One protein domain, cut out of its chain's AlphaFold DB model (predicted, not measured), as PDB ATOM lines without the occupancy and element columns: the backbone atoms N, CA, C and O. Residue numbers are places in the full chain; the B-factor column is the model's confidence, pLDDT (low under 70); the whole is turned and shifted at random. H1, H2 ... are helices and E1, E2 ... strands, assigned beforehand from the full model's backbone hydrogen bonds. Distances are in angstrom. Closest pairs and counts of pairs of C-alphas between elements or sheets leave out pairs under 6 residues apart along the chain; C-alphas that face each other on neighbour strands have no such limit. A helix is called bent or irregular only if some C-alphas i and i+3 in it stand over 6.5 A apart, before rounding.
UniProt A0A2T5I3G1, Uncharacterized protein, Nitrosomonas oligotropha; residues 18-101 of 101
ATOM      1  N   ASP A  18     -64.500 137.297 105.860       61.69
ATOM      2  CA  ASP A  18     -64.166 138.516 106.593       61.69
ATOM      3  C   ASP A  18     -62.657 138.623 106.853       61.69
ATOM      4  O   ASP A  18     -62.077 139.683 106.631       61.69
ATOM      5  N   GLU A  19     -61.991 137.523 107.216       59.28
ATOM      6  CA  GLU A  19     -60.527 137.435 107.324       59.28
ATOM      7  C   GLU A  19     -59.858 137.734 105.972       59.28
ATOM      8  O   GLU A  19     -58.883 138.484 105.908       59.28
ATOM      9  N   PHE A  20     -60.422 137.216 104.874       63.78
ATOM     10  CA  PHE A  20     -59.966 137.502 103.516       63.78
ATOM     11  C   PHE A  20     -60.118 138.986 103.168       63.78
ATOM     12  O   PHE A  20     -59.181 139.593 102.651       63.78
ATOM     13  N   LYS A  21     -61.275 139.588 103.471       58.12
ATOM     14  CA  LYS A  21     -61.509 141.019 103.238       58.12
ATOM     15  C   LYS A  21     -60.560 141.886 104.053       58.12
ATOM     16  O   LYS A  21     -60.008 142.817 103.489       58.12
ATOM     17  N   ILE A  22     -60.324 141.563 105.325       60.09
ATOM     18  CA  ILE A  22     -59.386 142.293 106.193       60.09
ATOM     19  C   ILE A  22     -57.947 142.183 105.667       60.09
ATOM     20  O   ILE A  22     -57.223 143.173 105.649       60.09
ATOM     21  N   ALA A  23     -57.531 141.008 105.184       57.72
ATOM     22  CA  ALA A  23     -56.200 140.826 104.599       57.72
ATOM     23  C   ALA A  23     -55.983 141.636 103.302       57.72
ATOM     24  O   ALA A  23     -54.840 141.890 102.925       57.72
ATOM     25  N   HIS A  24     -57.065 142.042 102.628       57.69
ATOM     26  CA  HIS A  24     -57.033 142.742 101.342       57.69
ATOM     27  C   HIS A  24     -57.672 144.143 101.382       57.69
ATOM     28  O   HIS A  24     -57.774 144.784 100.335       57.69
ATOM     29  N   SER A  25     -58.074 144.655 102.554       57.22
ATOM     30  CA  SER A  25     -58.727 145.968 102.731       57.22
ATOM     31  C   SER A  25     -57.730 147.135 102.694       57.22
ATOM     32  O   SER A  25     -57.813 148.081 103.471       57.22
ATOM     33  N   GLY A  26     -56.723 147.044 101.827       55.38
ATOM     34  CA  GLY A  26     -55.614 147.989 101.779       55.38
ATOM     35  C   GLY A  26     -54.625 147.845 102.948       55.38
ATOM     36  O   GLY A  26     -54.767 146.972 103.806       55.38
ATOM     37  N   PRO A  27     -53.561 148.665 102.968       53.06
ATOM     38  CA  PRO A  27     -52.571 148.626 104.035       53.06
ATOM     39  C   PRO A  27     -53.222 149.062 105.351       53.06
ATOM     40  O   PRO A  27     -53.672 150.202 105.471       53.06
ATOM     41  N   ALA A  28     -53.261 148.173 106.350       55.81
ATOM     42  CA  ALA A  28     -53.655 148.581 107.695       55.81
ATOM     43  C   ALA A  28     -52.740 149.731 108.142       55.81
ATOM     44  O   ALA A  28     -51.533 149.706 107.902       55.81
ATOM     45  N   VAL A  29     -53.292 150.745 108.808       56.72
ATOM     46  CA  VAL A  29     -52.567 151.991 109.126       56.72
ATOM     47  C   VAL A  29     -51.282 151.715 109.924       56.72
ATOM     48  O   VAL A  29     -50.309 152.463 109.827       56.72
ATOM     49  N   LEU A  30     -51.246 150.601 110.668       56.03
ATOM     50  CA  LEU A  30     -50.076 150.101 111.394       56.03
ATOM     51  C   LEU A  30     -49.675 148.661 111.009       56.03
ATOM     52  O   LEU A  30     -49.041 147.986 111.822       56.03
ATOM     53  N   SER A  31     -50.011 148.178 109.803       54.84
ATOM     54  CA  SER A  31     -49.547 146.862 109.329       54.84
ATOM     55  C   SER A  31     -48.032 146.755 109.503       54.84
ATOM     56  O   SER A  31     -47.300 147.659 109.097       54.84
ATOM     57  N   ASN A  32     -47.575 145.660 110.117       57.09
ATOM     58  CA  ASN A  32     -46.168 145.363 110.425       57.09
ATOM     59  C   ASN A  32     -45.531 146.174 111.564       57.09
ATOM     60  O   ASN A  32     -44.317 146.104 111.746       57.09
ATOM     61  N   ARG A  33     -46.300 146.911 112.375       64.81
ATOM     62  CA  ARG A  33     -45.743 147.525 113.589       64.81
ATOM     63  C   ARG A  33     -45.815 146.569 114.766       64.81
ATOM     64  O   ARG A  33     -46.884 146.104 115.152       64.81
ATOM     65  N   PHE A  34     -44.667 146.342 115.382       73.56
ATOM     66  CA  PHE A  34     -44.555 145.641 116.646       73.56
ATOM     67  C   PHE A  34     -43.612 146.407 117.568       73.56
ATOM     68  O   PHE A  34     -42.787 147.202 117.119       73.56
ATOM     69  N   PHE A  35     -43.735 146.170 118.866       72.06
ATOM     70  CA  PHE A  35     -42.703 146.559 119.815       72.06
ATOM     71  C   PHE A  35     -42.366 145.391 120.724       72.06
ATOM     72  O   PHE A  35     -43.182 144.498 120.970       72.06
ATOM     73  N   ILE A  36     -41.141 145.429 121.230       71.88
ATOM     74  CA  ILE A  36     -40.620 144.431 122.146       71.88
ATOM     75  C   ILE A  36     -40.394 145.100 123.489       71.88
ATOM     76  O   ILE A  36     -39.760 146.153 123.568       71.88
ATOM     77  N   SER A  37     -40.918 144.494 124.547       78.06
ATOM     78  CA  SER A  37     -40.646 144.903 125.917       78.06
ATOM     79  C   SER A  37     -40.039 143.756 126.717       78.06
ATOM     80  O   SER A  37     -40.370 142.584 126.532       78.06
ATOM     81  N   LEU A  38     -39.111 144.113 127.603       73.44
ATOM     82  CA  LEU A  38     -38.472 143.190 128.534       73.44
ATOM     83  C   LEU A  38     -39.226 143.238 129.861       73.44
ATOM     84  O   LEU A  38     -39.439 144.315 130.417       73.44
ATOM     85  N   GLY A  39     -39.637 142.076 130.360       73.88
ATOM     86  CA  GLY A  39     -40.313 141.939 131.643       73.88
ATOM     87  C   GLY A  39     -39.679 140.860 132.523       73.88
ATOM     88  O   GLY A  39     -38.878 140.058 132.048       73.88
ATOM     89  N   PRO A  40     -40.072 140.790 133.808       72.50
ATOM     90  CA  PRO A  40     -39.542 139.803 134.757       72.50
ATOM     91  C   PRO A  40     -39.840 138.347 134.366       72.50
ATOM     92  O   PRO A  40     -39.192 137.434 134.863       72.50
ATOM     93  N   TRP A  41     -40.798 138.134 133.463       71.44
ATOM     94  CA  TRP A  41     -41.224 136.818 132.981       71.44
ATOM     95  C   TRP A  41     -40.710 136.485 131.572       71.44
ATOM     96  O   TRP A  41     -41.078 135.448 131.030       71.44
ATOM     97  N   GLY A  42     -39.884 137.352 130.974       73.69
ATOM     98  CA  GLY A  42     -39.317 137.153 129.640       73.69
ATOM     99  C   GLY A  42     -39.559 138.319 128.684       73.69
ATOM    100  O   GLY A  42     -39.801 139.459 129.089       73.69
ATOM    101  N   VAL A  43     -39.469 138.021 127.391       74.62
ATOM    102  CA  VAL A  43     -39.666 138.991 126.310       74.62
ATOM    103  C   VAL A  43     -41.131 138.974 125.892       74.62
ATOM    104  O   VAL A  43     -41.711 137.914 125.651       74.62
ATOM    105  N   ARG A  44     -41.729 140.162 125.794       75.88
ATOM    106  CA  ARG A  44     -43.098 140.358 125.325       75.88
ATOM    107  C   ARG A  44     -43.070 141.076 123.987       75.88
ATOM    108  O   ARG A  44     -42.514 142.167 123.878       75.88
ATOM    109  N   ILE A  45     -43.711 140.474 122.992       74.56
ATOM    110  CA  ILE A  45     -43.874 141.077 121.669       74.56
ATOM    111  C   ILE A  45     -45.336 141.472 121.506       74.56
ATOM    112  O   ILE A  45     -46.245 140.652 121.676       74.56
ATOM    113  N   ALA A  46     -45.560 142.751 121.231       77.81
ATOM    114  CA  ALA A  46     -46.878 143.294 120.957       77.81
ATOM    115  C   ALA A  46     -46.973 143.680 119.486       77.81
ATOM    116  O   ALA A  46     -46.132 144.431 118.999       77.81
ATOM    117  N   PHE A  47     -48.006 143.192 118.810       76.19
ATOM    118  CA  PHE A  47     -48.302 143.500 117.418       76.19
ATOM    119  C   PHE A  47     -49.462 144.489 117.368       76.19
ATOM    120  O   PHE A  47     -50.429 144.364 118.123       76.19
ATOM    121  N   ALA A  48     -49.342 145.499 116.511       75.19
ATOM    122  CA  ALA A  48     -50.454 146.376 116.195       75.19
ATOM    123  C   ALA A  48     -51.422 145.620 115.284       75.19
ATOM    124  O   ALA A  48     -51.080 145.261 114.159       75.19
ATOM    125  N   GLU A  49     -52.631 145.395 115.776       71.81
ATOM    126  CA  GLU A  49     -53.714 144.789 115.016       71.81
ATOM    127  C   GLU A  49     -54.794 145.839 114.761       71.81
ATOM    128  O   GLU A  49     -55.150 146.616 115.650       71.81
ATOM    129  N   GLN A  50     -55.326 145.864 113.541       71.00
ATOM    130  CA  GLN A  50     -56.448 146.717 113.166       71.00
ATOM    131  C   GLN A  50     -57.536 145.838 112.543       71.00
ATOM    132  O   GLN A  50     -57.314 145.192 111.519       71.00
ATOM    133  N   HIS A  51     -58.709 145.783 113.174       68.62
ATOM    134  CA  HIS A  51     -59.830 144.961 112.713       68.62
ATOM    135  C   HIS A  51     -60.712 145.754 111.737       68.62
ATOM    136  O   HIS A  51     -61.787 146.228 112.097       68.62
ATOM    137  N   GLY A  52     -60.236 145.896 110.501       61.09
ATOM    138  CA  GLY A  52     -60.925 146.638 109.443       61.09
ATOM    139  C   GLY A  52     -60.620 148.139 109.436       61.09
ATOM    140  O   GLY A  52     -60.085 148.695 110.394       61.09
ATOM    141  N   GLU A  53     -60.961 148.798 108.329       64.88
ATOM    142  CA  GLU A  53     -60.529 150.172 108.012       64.88
ATOM    143  C   GLU A  53     -61.000 151.233 109.021       64.88
ATOM    144  O   GLU A  53     -60.310 152.227 109.239       64.88
ATOM    145  N   SER A  54     -62.153 151.025 109.665       66.62
ATOM    146  CA  SER A  54     -62.758 151.980 110.603       66.62
ATOM    147  C   SER A  54     -62.406 151.740 112.074       66.62
ATOM    148  O   SER A  54     -62.818 152.524 112.927       66.62
ATOM    149  N   ALA A  55     -61.715 150.644 112.402       68.44
ATOM    150  CA  ALA A  55     -61.346 150.331 113.779       68.44
ATOM    151  C   ALA A  55     -60.040 151.031 114.167       68.44
ATOM    152  O   ALA A  55     -59.103 151.094 113.367       68.44
ATOM    153  N   GLU A  56     -59.953 151.514 115.409       72.31
ATOM    154  CA  GLU A  56     -58.684 152.002 115.946       72.31
ATOM    155  C   GLU A  56     -57.683 150.841 116.075       72.31
ATOM    156  O   GLU A  56     -58.045 149.767 116.573       72.31
ATOM    157  N   PRO A  57     -56.422 151.027 115.648       71.75
ATOM    158  CA  PRO A  57     -55.385 150.033 115.868       71.75
ATOM    159  C   PRO A  57     -55.136 149.816 117.363       71.75
ATOM    160  O   PRO A  57     -54.948 150.772 118.118       71.75
ATOM    161  N   ILE A  58     -55.054 148.557 117.785       73.38
ATOM    162  CA  ILE A  58     -54.740 148.181 119.165       73.38
ATOM    163  C   ILE A  58     -53.513 147.277 119.205       73.38
ATOM    164  O   ILE A  58     -53.354 146.371 118.390       73.38
ATOM    165  N   PHE A  59     -52.637 147.497 120.184       69.88
ATOM    166  CA  PHE A  59     -51.521 146.589 120.428       69.88
ATOM    167  C   PHE A  59     -51.997 145.396 121.252       69.88
ATOM    168  O   PHE A  59     -52.292 145.526 122.444       69.88
ATOM    169  N   ARG A  60     -52.036 144.218 120.629       65.81
ATOM    170  CA  ARG A  60     -52.254 142.947 121.326       65.81
ATOM    171  C   ARG A  60     -50.915 142.249 121.516       65.81
ATOM    172  O   ARG A  60     -50.026 142.311 120.673       65.81
ATOM    173  N   SER A  61     -50.734 141.608 122.665       64.88
ATOM    174  CA  SER A  61     -49.533 140.813 122.931       64.88
ATOM    175  C   SER A  61     -49.871 139.347 122.792       64.88
ATOM    176  O   SER A  61     -50.641 138.827 123.593       64.88
ATOM    177  N   ALA A  62     -49.310 138.710 121.770       63.66
ATOM    178  CA  ALA A  62     -49.603 137.320 121.456       63.66
ATOM    179  C   ALA A  62     -48.662 136.344 122.176       63.66
ATOM    180  O   ALA A  62     -49.036 135.194 122.387       63.66
ATOM    181  N   VAL A  63     -47.455 136.781 122.566       65.44
ATOM    182  CA  VAL A  63     -46.429 135.855 123.064       65.44
ATOM    183  C   VAL A  63     -45.616 136.452 124.212       65.44
ATOM    184  O   VAL A  63     -45.065 137.551 124.106       65.44
ATOM    185  N   VAL A  64     -45.542 135.694 125.307       69.12
ATOM    186  CA  VAL A  64     -44.504 135.814 126.335       69.12
ATOM    187  C   VAL A  64     -43.580 134.628 126.129       69.12
ATOM    188  O   VAL A  64     -44.046 133.490 126.120       69.12
ATOM    189  N   MET A  65     -42.296 134.891 125.920       79.06
ATOM    190  CA  MET A  65     -41.312 133.849 125.638       79.06
ATOM    191  C   MET A  65     -40.069 133.991 126.512       79.06
ATOM    192  O   MET A  65     -39.779 135.100 126.990       79.06
ATOM    193  N   PRO A  66     -39.320 132.891 126.712       81.69
ATOM    194  CA  PRO A  66     -38.006 132.941 127.327       81.69
ATOM    195  C   PRO A  66     -37.123 134.002 126.670       81.69
ATOM    196  O   PRO A  66     -37.234 134.293 125.478       81.69
ATOM    197  N   MET A  67     -36.246 134.614 127.464       79.44
ATOM    198  CA  MET A  67     -35.481 135.779 127.022       79.44
ATOM    199  C   MET A  67     -34.586 135.479 125.810       79.44
ATOM    200  O   MET A  67     -34.497 136.305 124.905       79.44
ATOM    201  N   GLU A  68     -33.970 134.298 125.766       83.38
ATOM    202  CA  GLU A  68     -33.119 133.870 124.647       83.38
ATOM    203  C   GLU A  68     -33.907 133.727 123.337       83.38
ATOM    204  O   GLU A  68     -33.466 134.222 122.294       83.38
ATOM    205  N   ASP A  69     -35.106 133.146 123.406       81.44
ATOM    206  CA  ASP A  69     -35.998 132.993 122.254       81.44
ATOM    207  C   ASP A  69     -36.484 134.355 121.756       81.44
ATOM    208  O   ASP A  69     -36.477 134.625 120.557       81.44
ATOM    209  N   GLY A  70     -36.830 135.260 122.676       80.62
ATOM    210  CA  GLY A  70     -37.260 136.613 122.323       80.62
ATOM    211  C   GLY A  70     -36.170 137.463 121.694       80.62
ATOM    212  O   GLY A  70     -36.439 138.206 120.751       80.62
ATOM    213  N   ILE A  71     -34.928 137.326 122.161       79.00
ATOM    214  CA  ILE A  71     -33.775 137.977 121.533       79.00
ATOM    215  C   ILE A  71     -33.527 137.396 120.137       79.00
ATOM    216  O   ILE A  71     -33.239 138.150 119.206       79.00
ATOM    217  N   SER A  72     -33.638 136.077 119.982       84.50
ATOM    218  CA  SER A  72     -33.462 135.409 118.689       84.50
ATOM    219  C   SER A  72     -34.525 135.856 117.687       84.50
ATOM    220  O   SER A  72     -34.186 136.320 116.601       84.50
ATOM    221  N   LEU A  73     -35.799 135.837 118.086       81.56
ATOM    222  CA  LEU A  73     -36.908 136.276 117.247       81.56
ATOM    223  C   LEU A  73     -36.785 137.753 116.856       81.56
ATOM    224  O   LEU A  73     -37.010 138.095 115.698       81.56
ATOM    225  N   TYR A  74     -36.384 138.625 117.788       77.19
ATOM    226  CA  TYR A  74     -36.123 140.030 117.480       77.19
ATOM    227  C   TYR A  74     -35.101 140.186 116.352       77.19
ATOM    228  O   TYR A  74     -35.372 140.879 115.374       77.19
ATOM    229  N   LYS A  75     -33.950 139.513 116.460       82.81
ATOM    230  CA  LYS A  75     -32.887 139.584 115.447       82.81
ATOM    231  C   LYS A  75     -33.364 139.073 114.091       82.81
ATOM    232  O   LYS A  75     -33.135 139.733 113.083       82.81
ATOM    233  N   THR A  76     -34.079 137.949 114.074       86.06
ATOM    234  CA  THR A  76     -34.646 137.385 112.843       86.06
ATOM    235  C   THR A  76     -35.642 138.341 112.189       86.06
ATOM    236  O   THR A  76     -35.572 138.563 110.983       86.06
ATOM    237  N   LEU A  77     -36.542 138.954 112.966       77.88
ATOM    238  CA  LEU A  77     -37.492 139.935 112.436       77.88
ATOM    239  C   LEU A  77     -36.778 141.166 111.870       77.88
ATOM    240  O   LEU A  77     -37.144 141.626 110.794       77.88
ATOM    241  N   GLN A  78     -35.739 141.668 112.542       78.31
ATOM    242  CA  GLN A  78     -34.950 142.788 112.021       78.31
ATOM    243  C   GLN A  78     -34.287 142.466 110.680       78.31
ATOM    244  O   GLN A  78     -34.264 143.314 109.792       78.31
ATOM    245  N   GLU A  79     -33.745 141.261 110.518       86.19
ATOM    246  CA  GLU A  79     -33.124 140.851 109.256       86.19
ATOM    247  C   GLU A  79     -34.153 140.697 108.135       86.19
ATOM    248  O   GLU A  79     -33.941 141.221 107.041       86.19
ATOM    249  N   LEU A  80     -35.282 140.036 108.410       81.12
ATOM    250  CA  LEU A  80     -36.332 139.789 107.419       81.12
ATOM    251  C   LEU A  80     -37.032 141.072 106.958       81.12
ATOM    252  O   LEU A  80     -37.408 141.184 105.792       81.12
ATOM    253  N   LEU A  81     -37.223 142.036 107.860       77.75
ATOM    254  CA  LEU A  81     -37.959 143.264 107.560       77.75
ATOM    255  C   LEU A  81     -37.088 144.358 106.942       77.75
ATOM    256  O   LEU A  81     -37.628 145.284 106.343       77.75
ATOM    257  N   LYS A  82     -35.760 144.231 107.010       80.00
ATOM    258  CA  LYS A  82     -34.820 145.251 106.538       80.00
ATOM    259  C   LYS A  82     -35.067 145.686 105.091       80.00
ATOM    260  O   LYS A  82     -35.140 146.878 104.807       80.00
ATOM    261  N   GLU A  83     -35.185 144.733 104.168       79.06
ATOM    262  CA  GLU A  83     -35.373 145.033 102.744       79.06
ATOM    263  C   GLU A  83     -36.762 145.640 102.448       79.06
ATOM    264  O   GLU A  83     -36.813 146.710 101.829       79.06
ATOM    265  N   PRO A  84     -37.881 145.062 102.931       72.25
ATOM    266  CA  PRO A  84     -39.196 145.696 102.834       72.25
ATOM    267  C   PRO A  84     -39.250 147.113 103.428       72.25
ATOM    268  O   PRO A  84     -39.805 148.023 102.806       72.25
ATOM    269  N   GLU A  85     -38.659 147.332 104.604       74.31
ATOM    270  CA  GLU A  85     -38.608 148.646 105.258       74.31
ATOM    271  C   GLU A  85     -37.815 149.661 104.428       74.31
ATOM    272  O   GLU A  85     -38.254 150.800 104.244       74.31
ATOM    273  N   ASP A  86     -36.682 149.245 103.857       74.88
ATOM    274  CA  ASP A  86     -35.879 150.076 102.962       74.88
ATOM    275  C   ASP A  86     -36.651 150.482 101.700       74.88
ATOM    276  O   ASP A  86     -36.543 151.628 101.249       74.88
ATOM    277  N   MET A  87     -37.452 149.574 101.136       74.81
ATOM    278  CA  MET A  87     -38.314 149.867  99.988       74.81
ATOM    279  C   MET A  87     -39.412 150.875 100.339       74.81
ATOM    280  O   MET A  87     -39.597 151.857  99.614       74.81
ATOM    281  N   ILE A  88     -40.108 150.671 101.461       72.50
ATOM    282  CA  ILE A  88     -41.174 151.568 101.936       72.50
ATOM    283  C   ILE A  88     -40.619 152.965 102.221       72.50
ATOM    284  O   ILE A  88     -41.220 153.968 101.825       72.50
ATOM    285  N   ARG A  89     -39.448 153.049 102.862       71.12
ATOM    286  CA  ARG A  89     -38.771 154.319 103.139       71.12
ATOM    287  C   ARG A  89     -38.462 155.078 101.849       71.12
ATOM    288  O   ARG A  89     -38.847 156.238 101.726       71.12
ATOM    289  N   LYS A  90     -37.855 154.413 100.859       76.88
ATOM    290  CA  LYS A  90     -37.559 155.022  99.548       76.88
ATOM    291  C   LYS A  90     -38.826 155.502  98.838       76.88
ATOM    292  O   LYS A  90     -38.843 156.608  98.304       76.88
ATOM    293  N   ALA A  91     -39.893 154.703  98.847       69.56
ATOM    294  CA  ALA A  91     -41.175 155.087  98.259       69.56
ATOM    295  C   ALA A  91     -41.780 156.330  98.944       69.56
ATOM    296  O   ALA A  91     -42.269 157.235  98.266       69.56
ATOM    297  N   SER A  92     -41.674 156.412 100.274       67.31
ATOM    298  CA  SER A  92     -42.168 157.547 101.065       67.31
ATOM    299  C   SER A  92     -41.392 158.841 100.772       67.31
ATOM    300  O   SER A  92     -41.992 159.903 100.615       67.31
ATOM    301  N   GLU A  93     -40.065 158.760 100.631       76.81
ATOM    302  CA  GLU A  93     -39.213 159.905 100.269       76.81
ATOM    303  C   GLU A  93     -39.535 160.456  98.870       76.81
ATOM    304  O   GLU A  93     -39.516 161.669  98.645       76.81
ATOM    305  N   ILE A  94     -39.851 159.571  97.917       76.31
ATOM    306  CA  ILE A  94     -40.265 159.957  96.562       76.31
ATOM    307  C   ILE A  94     -41.614 160.684  96.600       76.31
ATOM    308  O   ILE A  94     -41.750 161.742  95.985       76.31
ATOM    309  N   GLN A  95     -42.594 160.169  97.351       65.25
ATOM    310  CA  GLN A  95     -43.900 160.822  97.504       65.25
ATOM    311  C   GLN A  95     -43.794 162.217  98.132       65.25
ATOM    312  O   GLN A  95     -44.427 163.150  97.637       65.25
ATOM    313  N   GLN A  96     -42.968 162.388  99.168       68.88
ATOM    314  CA  GLN A  96     -42.763 163.696  99.802       68.88
ATOM    315  C   GLN A  96     -42.144 164.717  98.840       68.88
ATOM    316  O   GLN A  96     -42.577 165.867  98.811       68.88
ATOM    317  N   LYS A  97     -41.183 164.300  98.004       68.06
ATOM    318  CA  LYS A  97     -40.594 165.176  96.978       68.06
ATOM    319  C   LYS A  97     -41.620 165.625  95.941       68.06
ATOM    320  O   LYS A  97     -41.613 166.792  95.568       68.06
ATOM    321  N   ILE A  98     -42.509 164.730  95.507       70.25
ATOM    322  CA  ILE A  98     -43.558 165.046  94.524       70.25
ATOM    323  C   ILE A  98     -44.583 166.039  95.091       70.25
ATOM    324  O   ILE A  98     -45.052 166.896  94.357       70.25
ATOM    325  N   GLN A  99     -44.912 165.960  96.383       62.91
ATOM    326  CA  GLN A  99     -45.864 166.879  97.029       62.91
ATOM    327  C   GLN A  99     -45.276 168.260  97.370       62.91
ATOM    328  O   GLN A  99     -46.025 169.172  97.703       62.91
ATOM    329  N   SER A 100     -43.948 168.413  97.321       62.97
ATOM    330  CA  SER A 100     -43.245 169.676  97.604       62.97
ATOM    331  C   SER A 100     -42.972 170.557  96.373       62.97
ATOM    332  O   SER A 100     -42.325 171.596  96.513       62.97
ATOM    333  N   VAL A 101     -43.431 170.136  95.188       54.16
ATOM    334  CA  VAL A 101     -43.333 170.853  93.900       54.16
ATOM    335  C   VAL A 101     -44.708 171.380  93.516       54.16
ATOM    336  O   VAL A 101     -44.770 172.542  93.059       54.16
TER     337      VAL A 101
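This is residues 18 to 101 of the 101 residues of an uncharacterized protein of Nitrosomonas oligotropha (UniProt A0A2T5I3G1). A small three-stranded sheet of E1, E2 and E3 has the first arm of a long bent helix, H2, over one face, while the other face has no named helix on it. Residues 86 to 101, of which 86 to 99 belong to H2, stick out well beyond the sheet, and the short helix H1 sits off the sheet, apart from both arms of H2. The printed part has 84 residues, with two named helices and three named strands in the order H1, E1, E2, E3, H2; the class is mixed, helices and strands. The sheet order is E1, E2, E3, all antiparallel. The whole is loose, with a radius of gyration of the C-alphas of 16.0 A, and elongated, spanning 51 by 30 by 20 A.

H1 is residues 18 to 24, 9.8 A long, beginning at C-alpha 18 at (-64.166, 138.516, 106.593). E1 is residues 34 to 39, 16.0 A, E2 is residues 42 to 49, 21.9 A, and E3 is residues 58 to 65, 20.7 A. H2, residues 67 to 99, was assigned as one helix by its hydrogen bonds but is bent: C-alphas 80 and 83 are 7.1 A apart. Its arm H2a, residues 67 to 80, is 20.0 A long and begins at C-alpha 67 at (-35.481, 135.779, 127.022). Its arm H2b, residues 83 to 99, is 24.9 A long and ends at C-alpha 99 at (-45.864, 166.879, 97.029).

The strands form a meander, each the antiparallel neighbour of the one before. The hairpin E1 and E2 stands at 154 degrees, with N 37 and O 44 within hydrogen-bond range at 2.9 A. The hairpin E2 and E3 stands at 152 degrees, with N 49 and O 58 in range at 2.9 A. The sheet is only just strongly twisted, with C-alphas up to 4.5 A off its best plane. H2a is on the sheet, making two layers, a helix on one face of a sheet. Its height over the sheet is 10.2 A; it lies over E2 and runs along the strands, at 12 degrees to E2 on the local plane. Their closest C-alphas, of Gly 42 and Met 67, are 4.8 A apart. H2a and H2b stand at a steep tilt of 51 degrees. H2b is not on the sheet, nor is H1. In H1, H2a and H2b every O i to N i+4 pair is within hydrogen-bond range.

The two C-alphas farthest apart, of Trp 41 and Val 101, are 51.9 A apart. The printed part has no cut and no long link. Residues 75 to 80 and 86 to 101 stand free. The mean pLDDT of the printed part is 70.6, and 35 residues are under 70, among them residues 18 to 33 and 59 to 64.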